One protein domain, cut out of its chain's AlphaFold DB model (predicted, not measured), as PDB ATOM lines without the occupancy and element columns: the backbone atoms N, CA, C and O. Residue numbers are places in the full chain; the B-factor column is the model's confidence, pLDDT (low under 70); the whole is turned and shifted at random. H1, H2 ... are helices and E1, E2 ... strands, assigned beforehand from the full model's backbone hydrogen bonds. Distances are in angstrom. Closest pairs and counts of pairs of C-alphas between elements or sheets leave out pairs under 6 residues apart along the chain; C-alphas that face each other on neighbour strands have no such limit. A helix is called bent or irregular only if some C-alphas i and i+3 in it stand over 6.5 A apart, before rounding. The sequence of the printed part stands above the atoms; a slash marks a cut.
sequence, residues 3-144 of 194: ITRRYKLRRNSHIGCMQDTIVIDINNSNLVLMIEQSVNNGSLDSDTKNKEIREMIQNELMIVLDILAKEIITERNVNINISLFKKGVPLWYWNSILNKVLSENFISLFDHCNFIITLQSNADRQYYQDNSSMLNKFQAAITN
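AT A GLANCE: This is residues 3 to 144 of the 194 residues of the protein "Similar to Saccharomyces cerevisiae YHR153C SPO16 Meiosis-specific protein involved in synaptonemal complex assembly" of Kazachstania saulgeensis (UniProt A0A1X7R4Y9). A strongly twisted sheet of four strands has helices H3 and H4 over one face, the other face being bare. H3 runs on past the sheet and pairs with H2 in a helical hairpin that makes one end of the long axis, while the small corner of H5 and H6 makes the other. The printed part has 142 residues with six named helices and four named strands, in the order H1 E1 E2 H2 H3 E3 H4 E4 H5 H6, in the mixed class. The sheet is mixed, in the order E1 E2 E3 E4. The whole is only just compact, close to loose, with a radius of gyration of the C-alphas of 17.1 A and spans of 58 by 32 by 30 A.

IN THESE COORDINATES: Start at E1, residues 7 to 12, with C-alpha 7 at (-12.759, 48.368, -32.870). E2 is residues 21 to 26, E3 residues 78 to 84, 18.9 A long, and E4 residues 113 to 119, 19.5 A. Find C-alpha 46 at (0.583, 27.626, -14.150); from there H3 runs 37.9 A to residue 72. H4 is residues 91 to 110, 20.2 A, and H2 residues 29 to 40, 16.6 A. H1 is residues 3 to 6, H5 residues 125 to 131, and H6 residues 133 to 143, ending at C-alpha 143 (16.141, 64.909, -39.017).

HOW THE PARTS SIT: Look first at the hairpin E1 and E2, antiparallel, with N 10 and O 23 at 2.8 A. E2 and E3 are parallel, with N 24 and O 81 at 2.9 A; E3 and E4 are parallel, with N 82 and O 116 at 2.8 A. E2, H2 H3, E3 and E3, H4, E4 are strand-helix-strand units, parallel neighbour strands with helices between, each crossover right-handed. H3 and H4 lie on the same face, two layers with the sheet, at heights over the sheet of 8.1 A and 8.5 A. H3 runs slantwise to the strands, at 45 degrees to E2 on the local plane. H4 runs along them, at 24 degrees to E4 on the local plane. H3 and H4 touch at C-alphas 58 and 97, 6.4 A, a steep tilt of 46 degrees. H4 is irregular, C-alphas 105 and 108 being 8.5 A apart, with a kink of 76 degrees near residue 104. H3 touches H2 with residues 49 to 57 alone, closest at C-alphas 35 and 53, 5.9 A. H5 and H6 only just touch, only at the corner, with 3 pairs of C-alphas within 8 A, the closest being Gln 129 and Leu 135 at 6.9 A. H1 and H2 are apart, for instance. Every O i to N i+4 pair is within hydrogen-bond range in H2, H3, H5 and H6; in H4, 13 of 16 are, and H1 is too short for such a pair.

THE WHOLE: The farthest C-alphas, Ser 43 and Asn 144, are 58.4 A apart. The printed part has no cut, and no link is long. Residues 42 to 47, of which 46 to 47 belong to H3, stand free. Mean pLDDT of the printed part is 80.0; 38 residues are under 70, among them 12 to 19 and 122 to 144.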
ATOM      1  N   ILE A   3     -19.012  44.215 -34.209       47.94
ATOM      2  CA  ILE A   3     -17.566  44.394 -34.457       47.94
ATOM      3  C   ILE A   3     -17.183  45.886 -34.493       47.94
ATOM      4  O   ILE A   3     -16.194  46.286 -33.887       47.94
ATOM      5  N   THR A   4     -18.022  46.736 -35.090       49.12
ATOM      6  CA  THR A   4     -17.786  48.186 -35.215       49.12
ATOM      7  C   THR A   4     -17.857  48.960 -33.894       49.12
ATOM      8  O   THR A   4     -17.421  50.105 -33.848       49.12
ATOM      9  N   ARG A   5     -18.406  48.380 -32.814       58.94
ATOM     10  CA  ARG A   5     -18.399  49.019 -31.482       58.94
ATOM     11  C   ARG A   5     -17.138  48.704 -30.680       58.94
ATOM     12  O   ARG A   5     -16.818  49.442 -29.753       58.94
ATOM     13  N   ARG A   6     -16.452  47.605 -31.006       73.56
ATOM     14  CA  ARG A   6     -15.275  47.123 -30.270       73.56
ATOM     15  C   ARG A   6     -13.964  47.658 -30.837       73.56
ATOM     16  O   ARG A   6     -13.032  47.876 -30.068       73.56
ATOM     17  N   TYR A   7     -13.927  47.886 -32.147       82.94
ATOM     18  CA  TYR A   7     -12.759  48.368 -32.870       82.94
ATOM     19  C   TYR A   7     -13.083  49.696 -33.540       82.94
ATOM     20  O   TYR A   7     -14.071  49.796 -34.272       82.94
ATOM     21  N   LYS A   8     -12.250  50.709 -33.308       83.94
ATOM     22  CA  LYS A   8     -12.363  52.007 -33.972       83.94
ATOM     23  C   LYS A   8     -11.042  52.335 -34.650       83.94
ATOM     24  O   LYS A   8     -10.035  52.530 -33.978       83.94
ATOM     25  N   LEU A   9     -11.065  52.402 -35.976       82.81
ATOM     26  CA  LEU A   9      -9.918  52.815 -36.774       82.81
ATOM     27  C   LEU A   9      -9.917  54.344 -36.916       82.81
ATOM     28  O   LEU A   9     -10.958  54.953 -37.171       82.81
ATOM     29  N   ARG A  10      -8.755  54.963 -36.730       82.00
ATOM     30  CA  ARG A  10      -8.504  56.390 -36.935       82.00
ATOM     31  C   ARG A  10      -7.208  56.552 -37.715       82.00
ATOM     32  O   ARG A  10      -6.281  55.765 -37.545       82.00
ATOM     33  N   ARG A  11      -7.148  57.575 -38.560       75.25
ATOM     34  CA  ARG A  11      -5.932  57.958 -39.276       75.25
ATOM     35  C   ARG A  11      -5.481  59.311 -38.765       75.25
ATOM     36  O   ARG A  11      -6.288  60.238 -38.728       75.25
ATOM     37  N   ASN A  12      -4.212  59.396 -38.394       69.38
ATOM     38  CA  ASN A  12      -3.565  60.643 -38.032       69.38
ATOM     39  C   ASN A  12      -2.525  60.940 -39.113       69.38
ATOM     40  O   ASN A  12      -1.473  60.305 -39.163       69.38
ATOM     41  N   SER A  13      -2.854  61.879 -39.995       57.19
ATOM     42  CA  SER A  13      -1.921  62.463 -40.958       57.19
ATOM     43  C   SER A  13      -1.453  63.798 -40.388       57.19
ATOM     44  O   SER A  13      -2.260  64.724 -40.277       57.19
ATOM     45  N   HIS A  14      -0.187  63.894 -39.984       53.38
ATOM     46  CA  HIS A  14       0.373  65.145 -39.481       53.38
ATOM     47  C   HIS A  14       1.131  65.876 -40.595       53.38
ATOM     48  O   HIS A  14       1.901  65.261 -41.333       53.38
ATOM     49  N   ILE A  15       0.924  67.190 -40.718       41.19
ATOM     50  CA  ILE A  15       1.656  68.038 -41.667       41.19
ATOM     51  C   ILE A  15       3.068  68.222 -41.098       41.19
ATOM     52  O   ILE A  15       3.271  69.055 -40.226       41.19
ATOM     53  N   GLY A  16       4.019  67.400 -41.551       40.59
ATOM     54  CA  GLY A  16       5.428  67.446 -41.125       40.59
ATOM     55  C   GLY A  16       5.993  66.107 -40.642       40.59
ATOM     56  O   GLY A  16       7.203  65.910 -40.672       40.59
ATOM     57  N   CYS A  17       5.147  65.135 -40.285       43.38
ATOM     58  CA  CYS A  17       5.605  63.777 -39.989       43.38
ATOM     59  C   CYS A  17       5.584  62.946 -41.278       43.38
ATOM     60  O   CYS A  17       4.526  62.750 -41.873       43.38
ATOM     61  N   MET A  18       6.742  62.453 -41.728       45.69
ATOM     62  CA  MET A  18       6.890  61.753 -43.015       45.69
ATOM     63  C   MET A  18       6.161  60.393 -43.121       45.69
ATOM     64  O   MET A  18       6.211  59.775 -44.183       45.69
ATOM     65  N   GLN A  19       5.500  59.898 -42.067       59.38
ATOM     66  CA  GLN A  19       4.821  58.596 -42.087       59.38
ATOM     67  C   GLN A  19       3.406  58.663 -41.508       59.38
ATOM     68  O   GLN A  19       3.204  59.047 -40.353       59.38
ATOM     69  N   ASP A  20       2.433  58.216 -42.305       71.56
ATOM     70  CA  ASP A  20       1.042  58.064 -41.887       71.56
ATOM     71  C   ASP A  20       0.943  57.109 -40.692       71.56
ATOM     72  O   ASP A  20       1.538  56.025 -40.677       71.56
ATOM     73  N   THR A  21       0.185  57.523 -39.671       81.00
ATOM     74  CA  THR A  21      -0.083  56.683 -38.502       81.00
ATOM     75  C   THR A  21      -1.538  56.230 -38.497       81.00
ATOM     76  O   THR A  21      -2.467  57.041 -38.411       81.00
ATOM     77  N   ILE A  22      -1.747  54.916 -38.533       86.88
ATOM     78  CA  ILE A  22      -3.055  54.288 -38.354       86.88
ATOM     79  C   ILE A  22      -3.188  53.859 -36.902       86.88
ATOM     80  O   ILE A  22      -2.383  53.092 -36.382       86.88
ATOM     81  N   VAL A  23      -4.236  54.334 -36.239       87.56
ATOM     82  CA  VAL A  23      -4.561  53.964 -34.864       87.56
ATOM     83  C   VAL A  23      -5.786  53.060 -34.876       87.56
ATOM     84  O   VAL A  23      -6.840  53.451 -35.374       87.56
ATOM     85  N   ILE A  24      -5.673  51.869 -34.295       90.25
ATOM     86  CA  ILE A  24      -6.817  50.998 -34.017       90.25
ATOM     87  C   ILE A  24      -7.069  50.952 -32.513       90.25
ATOM     88  O   ILE A  24      -6.307  50.373 -31.742       90.25
ATOM     89  N   ASP A  25      -8.153  51.592 -32.087       90.38
ATOM     90  CA  ASP A  25      -8.608  51.554 -30.704       90.38
ATOM     91  C   ASP A  25      -9.400  50.268 -30.458       90.38
ATOM     92  O   ASP A  25     -10.378  49.984 -31.154       90.38
ATOM     93  N   ILE A  26      -8.987  49.508 -29.444       91.38
ATOM     94  CA  ILE A  26      -9.592  48.236 -29.056       91.38
ATOM     95  C   ILE A  26     -10.219  48.372 -27.674       91.38
ATOM     96  O   ILE A  26      -9.520  48.550 -26.673       91.38
ATOM     97  N   ASN A  27     -11.537  48.196 -27.588       91.19
ATOM     98  CA  ASN A  27     -12.187  47.951 -26.306       91.19
ATOM     99  C   ASN A  27     -12.025  46.475 -25.911       91.19
ATOM    100  O   ASN A  27     -12.863  45.626 -26.219       91.19
ATOM    101  N   ASN A  28     -10.937  46.172 -25.209       91.69
ATOM    102  CA  ASN A  28     -10.593  44.825 -24.756       91.69
ATOM    103  C   ASN A  28     -11.073  44.518 -23.321       91.69
ATOM    104  O   ASN A  28     -10.536  43.627 -22.668       91.69
ATOM    105  N   SER A  29     -12.096  45.219 -22.816       90.44
ATOM    106  CA  SER A  29     -12.580  45.036 -21.436       90.44
ATOM    107  C   SER A  29     -13.012  43.598 -21.128       90.44
ATOM    108  O   SER A  29     -12.668  43.075 -20.073       90.44
ATOM    109  N   ASN A  30     -13.716  42.942 -22.057       89.62
ATOM    110  CA  ASN A  30     -14.174  41.560 -21.874       89.62
ATOM    111  C   ASN A  30     -13.011  40.563 -21.869       89.62
ATOM    112  O   ASN A  30     -13.004  39.639 -21.065       89.62
ATOM    113  N   LEU A  31     -12.015  40.777 -22.732       91.94
ATOM    114  CA  LEU A  31     -10.807  39.958 -22.768       91.94
ATOM    115  C   LEU A  31     -10.042  40.053 -21.443       91.94
ATOM    116  O   LEU A  31      -9.618  39.039 -20.906       91.94
ATOM    117  N   VAL A  32      -9.902  41.263 -20.894       91.25
ATOM    118  CA  VAL A  32      -9.239  41.461 -19.599       91.25
ATOM    119  C   VAL A  32      -9.981  40.732 -18.478       91.25
ATOM    120  O   VAL A  32      -9.334  40.055 -17.687       91.25
ATOM    121  N   LEU A  33     -11.316  40.783 -18.457       91.62
ATOM    122  CA  LEU A  33     -12.112  40.026 -17.484       91.62
ATOM    123  C   LEU A  33     -11.896  38.510 -17.610       91.62
ATOM    124  O   LEU A  33     -11.770  37.829 -16.598       91.62
ATOM    125  N   MET A  34     -11.827  37.981 -18.836       90.75
ATOM    126  CA  MET A  34     -11.546  36.560 -19.067       90.75
ATOM    127  C   MET A  34     -10.145  36.178 -18.577       90.75
ATOM    128  O   MET A  34     -10.000  35.189 -17.868       90.75
ATOM    129  N   ILE A  35      -9.130  37.001 -18.864       90.56
ATOM    130  CA  ILE A  35      -7.762  36.789 -18.372       90.56
ATOM    131  C   ILE A  35      -7.735  36.774 -16.838       90.56
ATOM    132  O   ILE A  35      -7.148  35.874 -16.243       90.56
ATOM    133  N   GLU A  36      -8.383  37.741 -16.186       89.44
ATOM    134  CA  GLU A  36      -8.461  37.811 -14.722       89.44
ATOM    135  C   GLU A  36      -9.140  36.567 -14.129       89.44
ATOM    136  O   GLU A  36      -8.689  36.037 -13.112       89.44
ATOM    137  N   GLN A  37     -10.186  36.052 -14.779       88.62
ATOM    138  CA  GLN A  37     -10.845  34.808 -14.378       88.62
ATOM    139  C   GLN A  37      -9.922  33.592 -14.527       88.62
ATOM    140  O   GLN A  37      -9.816  32.800 -13.590       88.62
ATOM    141  N   SER A  38      -9.205  33.460 -15.646       86.25
ATOM    142  CA  SER A  38      -8.265  32.350 -15.865       86.25
ATOM    143  C   SER A  38      -7.090  32.389 -14.878       86.25
ATOM    144  O   SER A  38      -6.659  31.347 -14.379       86.25
ATOM    145  N   VAL A  39      -6.617  33.584 -14.500       84.44
ATOM    146  CA  VAL A  39      -5.601  33.751 -13.446       84.44
ATOM    147  C   VAL A  39      -6.140  33.290 -12.085       84.44
ATOM    148  O   VAL A  39      -5.470  32.521 -11.385       84.44
ATOM    149  N   ASN A  40      -7.364  33.699 -11.737       82.56
ATOM    150  CA  ASN A  40      -7.986  33.441 -10.434       82.56
ATOM    151  C   ASN A  40      -8.589  32.034 -10.282       82.56
ATOM    152  O   ASN A  40      -8.876  31.613  -9.160       82.56
ATOM    153  N   ASN A  41      -8.744  31.271 -11.367       76.75
ATOM    154  CA  ASN A  41      -9.178  29.875 -11.308       76.75
ATOM    155  C   ASN A  41      -8.103  29.006 -10.633       76.75
ATOM    156  O   ASN A  41      -7.132  28.572 -11.249       76.75
ATOM    157  N   GLY A  42      -8.259  28.760  -9.330       66.69
ATOM    158  CA  GLY A  42      -7.288  28.048  -8.484       66.69
ATOM    159  C   GLY A  42      -7.091  26.556  -8.787       66.69
ATOM    160  O   GLY A  42      -6.293  25.916  -8.112       66.69
ATOM    161  N   SER A  43      -7.803  25.992  -9.766       72.94
ATOM    162  CA  SER A  43      -7.761  24.563 -10.109       72.94
ATOM    163  C   SER A  43      -6.783  24.195 -11.231       72.94
ATOM    164  O   SER A  43      -6.514  23.011 -11.418       72.94
ATOM    165  N   LEU A  44      -6.272  25.174 -11.983       76.00
ATOM    166  CA  LEU A  44      -5.376  24.952 -13.125       76.00
ATOM    167  C   LEU A  44      -3.910  25.182 -12.736       76.00
ATOM    168  O   LEU A  44      -3.602  26.108 -11.979       76.00
ATOM    169  N   ASP A  45      -3.008  24.369 -13.286       85.81
ATOM    170  CA  ASP A  45      -1.564  24.578 -13.174       85.81
ATOM    171  C   ASP A  45      -1.114  25.845 -13.935       85.81
ATOM    172  O   ASP A  45      -1.829  26.378 -14.793       85.81
ATOM    173  N   SER A  46       0.072  26.361 -13.603       83.94
ATOM    174  CA  SER A  46       0.583  27.626 -14.150       83.94
ATOM    175  C   SER A  46       0.791  27.602 -15.663       83.94
ATOM    176  O   SER A  46       0.602  28.627 -16.321       83.94
ATOM    177  N   ASP A  47       1.169  26.455 -16.224       86.50
ATOM    178  CA  ASP A  47       1.503  26.339 -17.641       86.50
ATOM    179  C   ASP A  47       0.233  26.340 -18.485       86.50
ATOM    180  O   ASP A  47       0.155  27.052 -19.492       86.50
ATOM    181  N   THR A  48      -0.803  25.638 -18.021       86.88
ATOM    182  CA  THR A  48      -2.129  25.657 -18.646       86.88
ATOM    183  C   THR A  48      -2.733  27.063 -18.638       86.88
ATOM    184  O   THR A  48      -3.204  27.525 -19.679       86.88
ATOM    185  N   LYS A  49      -2.631  27.802 -17.524       86.50
ATOM    186  CA  LYS A  49      -3.092  29.204 -17.450       86.50
ATOM    187  C   LYS A  49      -2.363  30.112 -18.435       86.50
ATOM    188  O   LYS A  49      -2.986  30.881 -19.163       86.50
ATOM    189  N   ASN A  50      -1.036  30.021 -18.480       87.88
ATOM    190  CA  ASN A  50      -0.227  30.843 -19.379       87.88
ATOM    191  C   ASN A  50      -0.525  30.546 -20.852       87.88
ATOM    192  O   ASN A  50      -0.520  31.463 -21.680       87.88
ATOM    193  N   LYS A  51      -0.793  29.278 -21.181       91.19
ATOM    194  CA  LYS A  51      -1.223  28.868 -22.517       91.19
ATOM    195  C   LYS A  51      -2.585  29.465 -22.869       91.19
ATOM    196  O   LYS A  51      -2.705  30.076 -23.925       91.19
ATOM    197  N   GLU A  52      -3.563  29.362 -21.976       91.44
ATOM    198  CA  GLU A  52      -4.908  29.905 -22.185       91.44
ATOM    199  C   GLU A  52      -4.881  31.428 -22.407       91.44
ATOM    200  O   GLU A  52      -5.411  31.925 -23.400       91.44
ATOM    201  N   ILE A  53      -4.166  32.175 -21.555       92.31
ATOM    202  CA  ILE A  53      -4.004  33.633 -21.698       92.31
ATOM    203  C   ILE A  53      -3.346  33.980 -23.040       92.31
ATOM    204  O   ILE A  53      -3.751  34.931 -23.713       92.31
ATOM    205  N   ARG A  54      -2.327  33.211 -23.447       94.44
ATOM    206  CA  ARG A  54      -1.646  33.405 -24.733       94.44
ATOM    207  C   ARG A  54      -2.601  33.215 -25.904       94.44
ATOM    208  O   ARG A  54      -2.596  34.045 -26.804       94.44
ATOM    209  N   GLU A  55      -3.405  32.156 -25.887       94.56
ATOM    210  CA  GLU A  55      -4.382  31.854 -26.939       94.56
ATOM    211  C   GLU A  55      -5.467  32.933 -27.022       94.56
ATOM    212  O   GLU A  55      -5.799  33.388 -28.114       94.56
ATOM    213  N   MET A  56      -5.964  33.419 -25.881       94.56
ATOM    214  CA  MET A  56      -6.930  34.520 -25.840       94.56
ATOM    215  C   MET A  56      -6.374  35.802 -26.481       94.56
ATOM    216  O   MET A  56      -7.043  36.425 -27.305       94.56
ATOM    217  N   ILE A  57      -5.139  36.180 -26.137       94.94
ATOM    218  CA  ILE A  57      -4.466  37.355 -26.712       94.94
ATOM    219  C   ILE A  57      -4.174  37.151 -28.200       94.94
ATOM    220  O   ILE A  57      -4.414  38.052 -29.002       94.94
ATOM    221  N   GLN A  58      -3.687  35.970 -28.580       95.94
ATOM    222  CA  GLN A  58      -3.410  35.619 -29.970       95.94
ATOM    223  C   GLN A  58      -4.670  35.739 -30.831       95.94
ATOM    224  O   GLN A  58      -4.624  36.371 -31.882       95.94
ATOM    225  N   ASN A  59      -5.800  35.204 -30.367       94.69
ATOM    226  CA  ASN A  59      -7.074  35.290 -31.078       94.69
ATOM    227  C   ASN A  59      -7.545  36.740 -31.243       94.69
ATOM    228  O   ASN A  59      -8.005  37.116 -32.320       94.69
ATOM    229  N   GLU A  60      -7.399  37.572 -30.209       94.06
ATOM    230  CA  GLU A  60      -7.730  38.996 -30.308       94.06
ATOM    231  C   GLU A  60      -6.856  39.700 -31.358       94.06
ATOM    232  O   GLU A  60      -7.366  40.434 -32.203       94.06
ATOM    233  N   LEU A  61      -5.544  39.446 -31.342       95.25
ATOM    234  CA  LEU A  61      -4.607  40.046 -32.292       95.25
ATOM    235  C   LEU A  61      -4.854  39.577 -33.729       95.25
ATOM    236  O   LEU A  61      -4.786  40.401 -34.633       95.25
ATOM    237  N   MET A  62      -5.203  38.305 -33.945       94.56
ATOM    238  CA  MET A  62      -5.610  37.802 -35.264       94.56
ATOM    239  C   MET A  62      -6.795  38.600 -35.819       94.56
ATOM    240  O   MET A  62      -6.748  39.051 -36.957       94.56
ATOM    241  N   ILE A  63      -7.825  38.854 -34.999       92.25
ATOM    242  CA  ILE A  63      -9.002  39.635 -35.415       92.25
ATOM    243  C   ILE A  63      -8.606  41.074 -35.774       92.25
ATOM    244  O   ILE A  63      -9.060  41.614 -36.782       92.25
ATOM    245  N   VAL A  64      -7.768  41.704 -34.950       92.12
ATOM    246  CA  VAL A  64      -7.287  43.079 -35.162       92.12
ATOM    247  C   VAL A  64      -6.486  43.181 -36.456       92.12
ATOM    248  O   VAL A  64      -6.716  44.089 -37.254       92.12
ATOM    249  N   LEU A  65      -5.574  42.236 -36.683       92.81
ATOM    250  CA  LEU A  65      -4.743  42.186 -37.878       92.81
ATOM    251  C   LEU A  65      -5.562  41.871 -39.129       92.81
ATOM    252  O   LEU A  65      -5.309  42.488 -40.152       92.81
ATOM    253  N   ASP A  66      -6.590  41.026 -39.051       90.94
ATOM    254  CA  ASP A  66      -7.520  40.794 -40.163       90.94
ATOM    255  C   ASP A  66      -8.320  42.052 -40.538       90.94
ATOM    256  O   ASP A  66      -8.640  42.270 -41.710       90.94
ATOM    257  N   ILE A  67      -8.678  42.886 -39.554       89.19
ATOM    258  CA  ILE A  67      -9.331  44.179 -39.804       89.19
ATOM    259  C   ILE A  67      -8.350  45.124 -40.499       89.19
ATOM    260  O   ILE A  67      -8.680  45.684 -41.542       89.19
ATOM    261  N   LEU A  68      -7.138  45.267 -39.955       88.94
ATOM    262  CA  LEU A  68      -6.082  46.100 -40.538       88.94
ATOM    263  C   LEU A  68      -5.705  45.632 -41.944       88.94
ATOM    264  O   LEU A  68      -5.537  46.450 -42.844       88.94
ATOM    265  N   ALA A  69      -5.647  44.319 -42.155       87.94
ATOM    266  CA  ALA A  69      -5.320  43.708 -43.429       87.94
ATOM    267  C   ALA A  69      -6.291  44.152 -44.513       87.94
ATOM    268  O   ALA A  69      -5.851  44.405 -45.618       87.94
ATOM    269  N   LYS A  70      -7.586  44.302 -44.213       85.19
ATOM    270  CA  LYS A  70      -8.589  44.760 -45.189       85.19
ATOM    271  C   LYS A  70      -8.453  46.240 -45.545       85.19
ATOM    272  O   LYS A  70      -8.839  46.623 -46.645       85.19
ATOM    273  N   GLU A  71      -7.911  47.046 -44.639       78.12
ATOM    274  CA  GLU A  71      -7.781  48.501 -44.789       78.12
ATOM    275  C   GLU A  71      -6.431  48.925 -45.398       78.12
ATOM    276  O   GLU A  71      -6.357  49.956 -46.058       78.12
ATOM    277  N   ILE A  72      -5.363  48.140 -45.194       72.81
ATOM    278  CA  ILE A  72      -3.963  48.555 -45.430       72.81
ATOM    279  C   ILE A  72      -3.329  47.848 -46.647       72.81
ATOM    280  O   ILE A  72      -2.178  48.106 -46.967       72.81
ATOM    281  N   ILE A  73      -4.070  47.023 -47.407       62.53
ATOM    282  CA  ILE A  73      -3.550  46.188 -48.531       62.53
ATOM    283  C   ILE A  73      -2.627  46.943 -49.511       62.53
ATOM    284  O   ILE A  73      -1.776  46.334 -50.155       62.53
ATOM    285  N   THR A  74      -2.793  48.258 -49.651       65.31
ATOM    286  CA  THR A  74      -2.068  49.067 -50.642       65.31
ATOM    287  C   THR A  74      -1.040  50.035 -50.059       65.31
ATOM    288  O   THR A  74      -0.296  50.647 -50.824       65.31
ATOM    289  N   GLU A  75      -0.956  50.170 -48.736       71.25
ATOM    290  CA  GLU A  75      -0.137  51.201 -48.096       71.25
ATOM    291  C   GLU A  75       1.218  50.631 -47.662       71.25
ATOM    292  O   GLU A  75       1.307  49.545 -47.092       71.25
ATOM    293  N   ARG A  76       2.302  51.353 -47.966       69.44
ATOM    294  CA  ARG A  76       3.675  50.970 -47.603       69.44
ATOM    295  C   ARG A  76       4.234  51.966 -46.595       69.44
ATOM    296  O   ARG A  76       3.955  53.153 -46.714       69.44
ATOM    297  N   ASN A  77       5.078  51.493 -45.674       76.00
ATOM    298  CA  ASN A  77       5.769  52.309 -44.667       76.00
ATOM    299  C   ASN A  77       4.820  53.051 -43.713       76.00
ATOM    300  O   ASN A  77       5.014  54.229 -43.420       76.00
ATOM    301  N   VAL A  78       3.794  52.347 -43.231       83.06
ATOM    302  CA  VAL A  78       2.791  52.888 -42.307       83.06
ATOM    303  C   VAL A  78       3.135  52.509 -40.870       83.06
ATOM    304  O   VAL A  78       3.505  51.366 -40.581       83.06
ATOM    305  N   ASN A  79       2.964  53.459 -39.952       86.88
ATOM    306  CA  ASN A  79       3.040  53.192 -38.522       86.88
ATOM    307  C   ASN A  79       1.653  52.789 -38.008       86.88
ATOM    308  O   ASN A  79       0.682  53.529 -38.142       86.88
ATOM    309  N   ILE A  80       1.541  51.612 -37.403       89.25
ATOM    310  CA  ILE A  80       0.290  51.067 -36.883       89.25
ATOM    311  C   ILE A  80       0.351  51.052 -35.357       89.25
ATOM    312  O   ILE A  80       1.117  50.312 -34.742       89.25
ATOM    313  N   ASN A  81      -0.505  51.850 -34.729       90.38
ATOM    314  CA  ASN A  81      -0.682  51.882 -33.286       90.38
ATOM    315  C   ASN A  81      -1.930  51.089 -32.880       90.38
ATOM    316  O   ASN A  81      -3.065  51.503 -33.126       90.38
ATOM    317  N   ILE A  82      -1.713  49.973 -32.194       93.38
ATOM    318  CA  ILE A  82      -2.754  49.181 -31.551       93.38
ATOM    319  C   ILE A  82      -2.982  49.735 -30.140       93.38
ATOM    320  O   ILE A  82      -2.155  49.594 -29.240       93.38
ATOM    321  N   SER A  83      -4.123  50.382 -29.945       92.00
ATOM    322  CA  SER A  83      -4.434  51.201 -28.775       92.00
ATOM    323  C   SER A  83      -5.441  50.483 -27.867       92.00
ATOM    324  O   SER A  83      -6.649  50.467 -28.116       92.00
ATOM    325  N   LEU A  84      -4.947  49.849 -26.802       92.69
ATOM    326  CA  LEU A  84      -5.734  49.035 -25.869       92.69
ATOM    327  C   LEU A  84      -6.458  49.900 -24.829       92.69
ATOM    328  O   LEU A  84      -5.839  50.743 -24.185       92.69
ATOM    329  N   PHE A  85      -7.747  49.647 -24.594       90.25
ATOM    330  CA  PHE A  85      -8.509  50.337 -23.545       90.25
ATOM    331  C   PHE A  85      -8.066  49.942 -22.127       90.25
ATOM    332  O   PHE A  85      -7.969  50.782 -21.237       90.25
ATOM    333  N   LYS A  86      -7.769  48.657 -21.906       89.12
ATOM    334  CA  LYS A  86      -7.237  48.130 -20.643       89.12
ATOM    335  C   LYS A  86      -6.005  47.274 -20.898       89.12
ATOM    336  O   LYS A  86      -5.897  46.598 -21.911       89.12
ATOM    337  N   LYS A  87      -5.078  47.254 -19.945       84.31
ATOM    338  CA  LYS A  87      -3.822  46.507 -20.076       84.31
ATOM    339  C   LYS A  87      -4.015  44.988 -19.963       84.31
ATOM    340  O   LYS A  87      -3.590  44.253 -20.852       84.31
ATOM    341  N   GLY A  88      -4.649  44.528 -18.880       87.25
ATOM    342  CA  GLY A  88      -4.810  43.109 -18.516       87.25
ATOM    343  C   GLY A  88      -3.497  42.410 -18.148       87.25
ATOM    344  O   GLY A  88      -3.334  41.935 -17.033       87.25
ATOM    345  N   VAL A  89      -2.530  42.419 -19.063       88.31
ATOM    346  CA  VAL A  89      -1.185  41.847 -18.923       88.31
ATOM    347  C   VAL A  89      -0.124  42.852 -19.394       88.31
ATOM    348  O   VAL A  89      -0.447  43.810 -20.098       88.31
ATOM    349  N   PRO A  90       1.158  42.693 -19.025       91.19
ATOM    350  CA  PRO A  90       2.225  43.584 -19.477       91.19
ATOM    351  C   PRO A  90       2.268  43.819 -20.998       91.19
ATOM    352  O   PRO A  90       2.108  42.886 -21.776       91.19
ATOM    353  N   LEU A  91       2.535  45.061 -21.432       88.69
ATOM    354  CA  LEU A  91       2.590  45.407 -22.865       88.69
ATOM    355  C   LEU A  91       3.703  44.658 -23.609       88.69
ATOM    356  O   LEU A  91       3.533  44.307 -24.770       88.69
ATOM    357  N   TRP A  92       4.813  44.345 -22.934       90.69
ATOM    358  CA  TRP A  92       5.864  43.511 -23.519       90.69
ATOM    359  C   TRP A  92       5.346  42.114 -23.899       90.69
ATOM    360  O   TRP A  92       5.791  41.551 -24.895       90.69
ATOM    361  N   TYR A  93       4.376  41.573 -23.152       90.56
ATOM    362  CA  TYR A  93       3.798  40.258 -23.423       90.56
ATOM    363  C   TYR A  93       2.876  40.310 -24.642       90.56
ATOM    364  O   TYR A  93       2.969  39.462 -25.526       90.56
ATOM    365  N   TRP A  94       2.071  41.370 -24.743       93.12
ATOM    366  CA  TRP A  94       1.309  41.686 -25.950       93.12
ATOM    367  C   TRP A  94       2.210  41.804 -27.186       93.12
ATOM    368  O   TRP A  94       1.938  41.154 -28.191       93.12
ATOM    369  N   ASN A  95       3.307  42.566 -27.097       92.12
ATOM    370  CA  ASN A  95       4.261  42.725 -28.202       92.12
ATOM    371  C   ASN A  95       4.918  41.393 -28.590       92.12
ATOM    372  O   ASN A  95       5.064  41.095 -29.772       92.12
ATOM    373  N   SER A  96       5.272  40.556 -27.610       92.31
ATOM    374  CA  SER A  96       5.836  39.231 -27.881       92.31
ATOM    375  C   SER A  96       4.869  38.338 -28.664       92.31
ATOM    376  O   SER A  96       5.301  37.653 -29.591       92.31
ATOM    377  N   ILE A  97       3.579  38.344 -28.312       94.94
ATOM    378  CA  ILE A  97       2.566  37.554 -29.024       94.94
ATOM    379  C   ILE A  97       2.292  38.161 -30.403       94.94
ATOM    380  O   ILE A  97       2.217  37.414 -31.374       94.94
ATOM    381  N   LEU A  98       2.218  39.490 -30.516       95.19
ATOM    382  CA  LEU A  98       2.045  40.182 -31.794       95.19
ATOM    383  C   LEU A  98       3.138  39.808 -32.795       95.19
ATOM    384  O   LEU A  98       2.816  39.399 -33.906       95.19
ATOM    385  N   ASN A  99       4.409  39.879 -32.396       93.19
ATOM    386  CA  ASN A  99       5.530  39.530 -33.273       93.19
ATOM    387  C   ASN A  99       5.418  38.092 -33.784       93.19
ATOM    388  O   ASN A  99       5.642  37.829 -34.964       93.19
ATOM    389  N   LYS A 100       5.007  37.167 -32.908       93.50
ATOM    390  CA  LYS A 100       4.765  35.777 -33.291       93.50
ATOM    391  C   LYS A 100       3.630  35.674 -34.315       93.50
ATOM    392  O   LYS A 100       3.829  35.094 -35.377       93.50
ATOM    393  N   VAL A 101       2.480  36.290 -34.036       94.81
ATOM    394  CA  VAL A 101       1.311  36.271 -34.929       94.81
ATOM    395  C   VAL A 101       1.630  36.865 -36.301       94.81
ATOM    396  O   VAL A 101       1.270  36.263 -37.314       94.81
ATOM    397  N   LEU A 102       2.330  38.003 -36.337       92.88
ATOM    398  CA  LEU A 102       2.786  38.643 -37.570       92.88
ATOM    399  C   LEU A 102       3.690  37.702 -38.368       92.88
ATOM    400  O   LEU A 102       3.420  37.460 -39.541       92.88
ATOM    401  N   SER A 103       4.705  37.119 -37.722       91.44
ATOM    402  CA  SER A 103       5.657  36.223 -38.390       91.44
ATOM    403  C   SER A 103       5.017  34.945 -38.945       91.44
ATOM    404  O   SER A 103       5.427  34.465 -39.996       91.44
ATOM    405  N   GLU A 104       3.999  34.408 -38.265       91.38
ATOM    406  CA  GLU A 104       3.362  33.140 -38.633       91.38
ATOM    407  C   GLU A 104       2.250  33.306 -39.677       91.38
ATOM    408  O   GLU A 104       2.048  32.403 -40.485       91.38
ATOM    409  N   ASN A 105       1.525  34.433 -39.670       90.50
ATOM    410  CA  ASN A 105       0.274  34.560 -40.431       90.50
ATOM    411  C   ASN A 105       0.236  35.751 -41.397       90.50
ATOM    412  O   ASN A 105      -0.504  35.700 -42.375       90.50
ATOM    413  N   PHE A 106       1.007  36.818 -41.151       86.06
ATOM    414  CA  PHE A 106       0.853  38.085 -41.881       86.06
ATOM    415  C   PHE A 106       2.164  38.689 -42.403       86.06
ATOM    416  O   PHE A 106       2.167  39.842 -42.833       86.06
ATOM    417  N   ILE A 107       3.264  37.929 -42.397       82.62
ATOM    418  CA  ILE A 107       4.605  38.456 -42.681       82.62
ATOM    419  C   ILE A 107       4.664  39.203 -44.016       82.62
ATOM    420  O   ILE A 107       5.099  40.342 -44.057       82.62
ATOM    421  N   SER A 108       4.113  38.634 -45.090       84.38
ATOM    422  CA  SER A 108       4.133  39.256 -46.418       84.38
ATOM    423  C   SER A 108       3.250  40.497 -46.530       84.38
ATOM    424  O   SER A 108       3.473  41.325 -47.407       84.38
ATOM    425  N   LEU A 109       2.209  40.596 -45.702       84.12
ATOM    426  CA  LEU A 109       1.239  41.684 -45.775       84.12
ATOM    427  C   LEU A 109       1.739  42.926 -45.033       84.12
ATOM    428  O   LEU A 109       1.487  44.046 -45.467       84.12
ATOM    429  N   PHE A 110       2.450  42.719 -43.926       87.56
ATOM    430  CA  PHE A 110       2.857  43.793 -43.028       87.56
ATOM    431  C   PHE A 110       4.376  43.971 -42.898       87.56
ATOM    432  O   PHE A 110       4.816  44.694 -42.011       87.56
ATOM    433  N   ASP A 111       5.179  43.383 -43.791       84.31
ATOM    434  CA  ASP A 111       6.653  43.488 -43.782       84.31
ATOM    435  C   ASP A 111       7.171  44.939 -43.838       84.31
ATOM    436  O   ASP A 111       8.285  45.253 -43.433       84.31
ATOM    437  N   HIS A 112       6.343  45.852 -44.350       82.44
ATOM    438  CA  HIS A 112       6.650  47.278 -44.479       82.44
ATOM    439  C   HIS A 112       5.901  48.147 -43.463       82.44
ATOM    440  O   HIS A 112       5.818  49.359 -43.643       82.44
ATOM    441  N   CYS A 113       5.287  47.545 -42.445       86.62
ATOM    442  CA  CYS A 113       4.547  48.260 -41.413       86.62
ATOM    443  C   CYS A 113       5.278  48.158 -40.076       86.62
ATOM    444  O   CYS A 113       5.728  47.083 -39.682       86.62
ATOM    445  N   ASN A 114       5.321  49.261 -39.335       88.12
ATOM    446  CA  ASN A 114       5.840  49.258 -37.971       88.12
ATOM    447  C   ASN A 114       4.675  49.201 -36.991       88.12
ATOM    448  O   ASN A 114       3.778  50.039 -37.056       88.12
ATOM    449  N   PHE A 115       4.696  48.255 -36.056       90.38
ATOM    450  CA  PHE A 115       3.649  48.138 -35.043       90.38
ATOM    451  C   PHE A 115       4.110  48.641 -33.684       90.38
ATOM    452  O   PHE A 115       5.215  48.348 -33.232       90.38
ATOM    453  N   ILE A 116       3.201  49.314 -32.987       90.12
ATOM    454  CA  ILE A 116       3.338  49.629 -31.570       90.12
ATOM    455  C   ILE A 116       2.031  49.328 -30.841       90.12
ATOM    456  O   ILE A 116       0.948  49.640 -31.330       90.12
ATOM    457  N   ILE A 117       2.123  48.725 -29.655       90.56
ATOM    458  CA  ILE A 117       0.974  48.532 -28.765       90.56
ATOM    459  C   ILE A 117       1.049  49.552 -27.634       90.56
ATOM    460  O   ILE A 117       2.048  49.636 -26.918       90.56
ATOM    461  N   THR A 118      -0.025  50.314 -27.442       89.56
ATOM    462  CA  THR A 118      -0.117  51.350 -26.409       89.56
ATOM    463  C   THR A 118      -1.409  51.236 -25.600       89.56
ATOM    464  O   THR A 118      -2.325  50.503 -25.966       89.56
ATOM    465  N   LEU A 119      -1.494  51.967 -24.484       88.31
ATOM    466  CA  LEU A 119      -2.720  52.091 -23.687       88.31
ATOM    467  C   LEU A 119      -3.430  53.400 -23.981       88.31
ATOM    468  O   LEU A 119      -2.800  54.456 -23.944       88.31
ATOM    469  N   GLN A 120      -4.736  53.339 -24.211       85.69
ATOM    470  CA  GLN A 120      -5.565  54.525 -24.377       85.69
ATOM    471  C   GLN A 120      -5.391  55.463 -23.180       85.69
ATOM    472  O   GLN A 120      -5.460  55.056 -22.021       85.69
ATOM    473  N   SER A 121      -5.144  56.730 -23.487       75.00
ATOM    474  CA  SER A 121      -5.014  57.812 -22.520       75.00
ATOM    475  C   SER A 121      -6.021  58.899 -22.857       75.00
ATOM    476  O   SER A 121      -6.277  59.152 -24.032       75.00
ATOM    477  N   ASN A 122      -6.528  59.594 -21.839       65.62
ATOM    478  CA  ASN A 122      -7.344  60.797 -22.043       65.62
ATOM    479  C   ASN A 122      -6.521  61.975 -22.595       65.62
ATOM    480  O   ASN A 122      -7.090  62.944 -23.081       65.62
ATOM    481  N   ALA A 123      -5.190  61.893 -22.501       63.03
ATOM    482  CA  ALA A 123      -4.275  62.820 -23.144       63.03
ATOM    483  C   ALA A 123      -4.441  62.750 -24.667       63.03
ATOM    484  O   ALA A 123      -4.299  61.671 -25.255       63.03
ATOM    485  N   ASP A 124      -4.723  63.896 -25.287       63.69
ATOM    486  CA  ASP A 124      -4.776  64.015 -26.738       63.69
ATOM    487  C   ASP A 124      -3.359  63.892 -27.304       63.69
ATOM    488  O   ASP A 124      -2.547  64.812 -27.245       63.69
ATOM    489  N   ARG A 125      -3.043  62.707 -27.822       64.81
ATOM    490  CA  ARG A 125      -1.722  62.413 -28.378       64.81
ATOM    491  C   ARG A 125      -1.410  63.249 -29.612       64.81
ATOM    492  O   ARG A 125      -0.232  63.467 -29.865       64.81
ATOM    493  N   GLN A 126      -2.429  63.717 -30.336       62.59
ATOM    494  CA  GLN A 126      -2.216  64.639 -31.443       62.59
ATOM    495  C   GLN A 126      -1.767  65.992 -30.896       62.59
ATOM    496  O   GLN A 126      -0.747  66.507 -31.316       62.59
ATOM    497  N   TYR A 127      -2.433  66.500 -29.855       61.72
ATOM    498  CA  TYR A 127      -2.001  67.731 -29.194       61.72
ATOM    499  C   TYR A 127      -0.544  67.654 -28.708       61.72
ATOM    500  O   TYR A 127       0.218  68.585 -28.945       61.72
ATOM    501  N   TYR A 128      -0.128  66.543 -28.087       59.84
ATOM    502  CA  TYR A 128       1.272  66.357 -27.683       59.84
ATOM    503  C   TYR A 128       2.236  66.270 -28.869       59.84
ATOM    504  O   TYR A 128       3.331  66.809 -28.773       59.84
ATOM    505  N   GLN A 129       1.857  65.606 -29.962       63.56
ATOM    506  CA  GLN A 129       2.693  65.554 -31.163       63.56
ATOM    507  C   GLN A 129       2.879  66.938 -31.787       63.56
ATOM    508  O   GLN A 129       3.985  67.277 -32.179       63.56
ATOM    509  N   ASP A 130       1.818  67.738 -31.798       61.12
ATOM    510  CA  ASP A 130       1.790  69.023 -32.490       61.12
ATOM    511  C   ASP A 130       2.398  70.155 -31.639       61.12
ATOM    512  O   ASP A 130       2.926  71.124 -32.176       61.12
ATOM    513  N   ASN A 131       2.313  70.056 -30.304       57.69
ATOM    514  CA  ASN A 131       2.624  71.160 -29.383       57.69
ATOM    515  C   ASN A 131       3.763  70.856 -28.396       57.69
ATOM    516  O   ASN A 131       4.123  71.724 -27.600       57.69
ATOM    517  N   SER A 132       4.332  69.645 -28.386       64.19
ATOM    518  CA  SER A 132       5.464  69.347 -27.501       64.19
ATOM    519  C   SER A 132       6.756  69.913 -28.081       64.19
ATOM    520  O   SER A 132       7.319  69.349 -29.019       64.19
ATOM    521  N   SER A 133       7.271  70.994 -27.479       61.38
ATOM    522  CA  SER A 133       8.553  71.574 -27.902       61.38
ATOM    523  C   SER A 133       9.689  70.551 -27.805       61.38
ATOM    524  O   SER A 133      10.490  70.451 -28.723       61.38
ATOM    525  N   MET A 134       9.703  69.709 -26.766       59.56
ATOM    526  CA  MET A 134      10.715  68.663 -26.589       59.56
ATOM    527  C   MET A 134      10.667  67.598 -27.694       59.56
ATOM    528  O   MET A 134      11.715  67.175 -28.177       59.56
ATOM    529  N   LEU A 135       9.470  67.176 -28.119       60.94
ATOM    530  CA  LEU A 135       9.331  66.226 -29.225       60.94
ATOM    531  C   LEU A 135       9.776  66.852 -30.549       60.94
ATOM    532  O   LEU A 135      10.514  66.211 -31.289       60.94
ATOM    533  N   ASN A 136       9.378  68.100 -30.815       60.97
ATOM    534  CA  ASN A 136       9.757  68.825 -32.028       60.97
ATOM    535  C   ASN A 136      11.276  69.048 -32.093       60.97
ATOM    536  O   ASN A 136      11.889  68.803 -33.127       60.97
ATOM    537  N   LYS A 137      11.900  69.424 -30.968       60.97
ATOM    538  CA  LYS A 137      13.359  69.567 -30.833       60.97
ATOM    539  C   LYS A 137      14.084  68.239 -31.048       60.97
ATOM    540  O   LYS A 137      15.055  68.186 -31.796       60.97
ATOM    541  N   PHE A 138      13.590  67.153 -30.451       59.62
ATOM    542  CA  PHE A 138      14.149  65.815 -30.656       59.62
ATOM    543  C   PHE A 138      14.025  65.360 -32.115       59.62
ATOM    544  O   PHE A 138      14.991  64.849 -32.670       59.62
ATOM    545  N   GLN A 139      12.861  65.566 -32.741       60.50
ATOM    546  CA  GLN A 139      12.626  65.242 -34.148       60.50
ATOM    547  C   GLN A 139      13.572  66.022 -35.059       60.50
ATOM    548  O   GLN A 139      14.262  65.407 -35.860       60.50
ATOM    549  N   ALA A 140      13.687  67.334 -34.869       60.62
ATOM    550  CA  ALA A 140      14.595  68.180 -35.631       60.62
ATOM    551  C   ALA A 140      16.076  67.787 -35.452       60.62
ATOM    552  O   ALA A 140      16.829  67.739 -36.426       60.62
ATOM    553  N   ALA A 141      16.482  67.397 -34.235       59.62
ATOM    554  CA  ALA A 141      17.831  66.902 -33.955       59.62
ATOM    555  C   ALA A 141      18.153  65.580 -34.678       59.62
ATOM    556  O   ALA A 141      19.298  65.362 -35.068       59.62
ATOM    557  N   ILE A 142      17.164  64.698 -34.878       56.06
ATOM    558  CA  ILE A 142      17.353  63.441 -35.625       56.06
ATOM    559  C   ILE A 142      17.114  63.588 -37.138       56.06
ATOM    560  O   ILE A 142      17.585  62.740 -37.897       56.06
ATOM    561  N   THR A 143      16.405  64.631 -37.591       55.47
ATOM    562  CA  THR A 143      16.141  64.909 -39.017       55.47
ATOM    563  C   THR A 143      17.091  65.938 -39.640       55.47
ATOM    564  O   THR A 143      17.020  66.149 -40.850       55.47
ATOM    565  N   ASN A 144      18.026  66.511 -38.870       55.31
ATOM    566  CA  ASN A 144      18.905  67.619 -39.276       55.31
ATOM    567  C   ASN A 144      18.134  68.874 -39.742       55.31
ATOM    568  O   ASN A 144      18.598  69.588 -40.633       55.31
TER     569      ASN A 144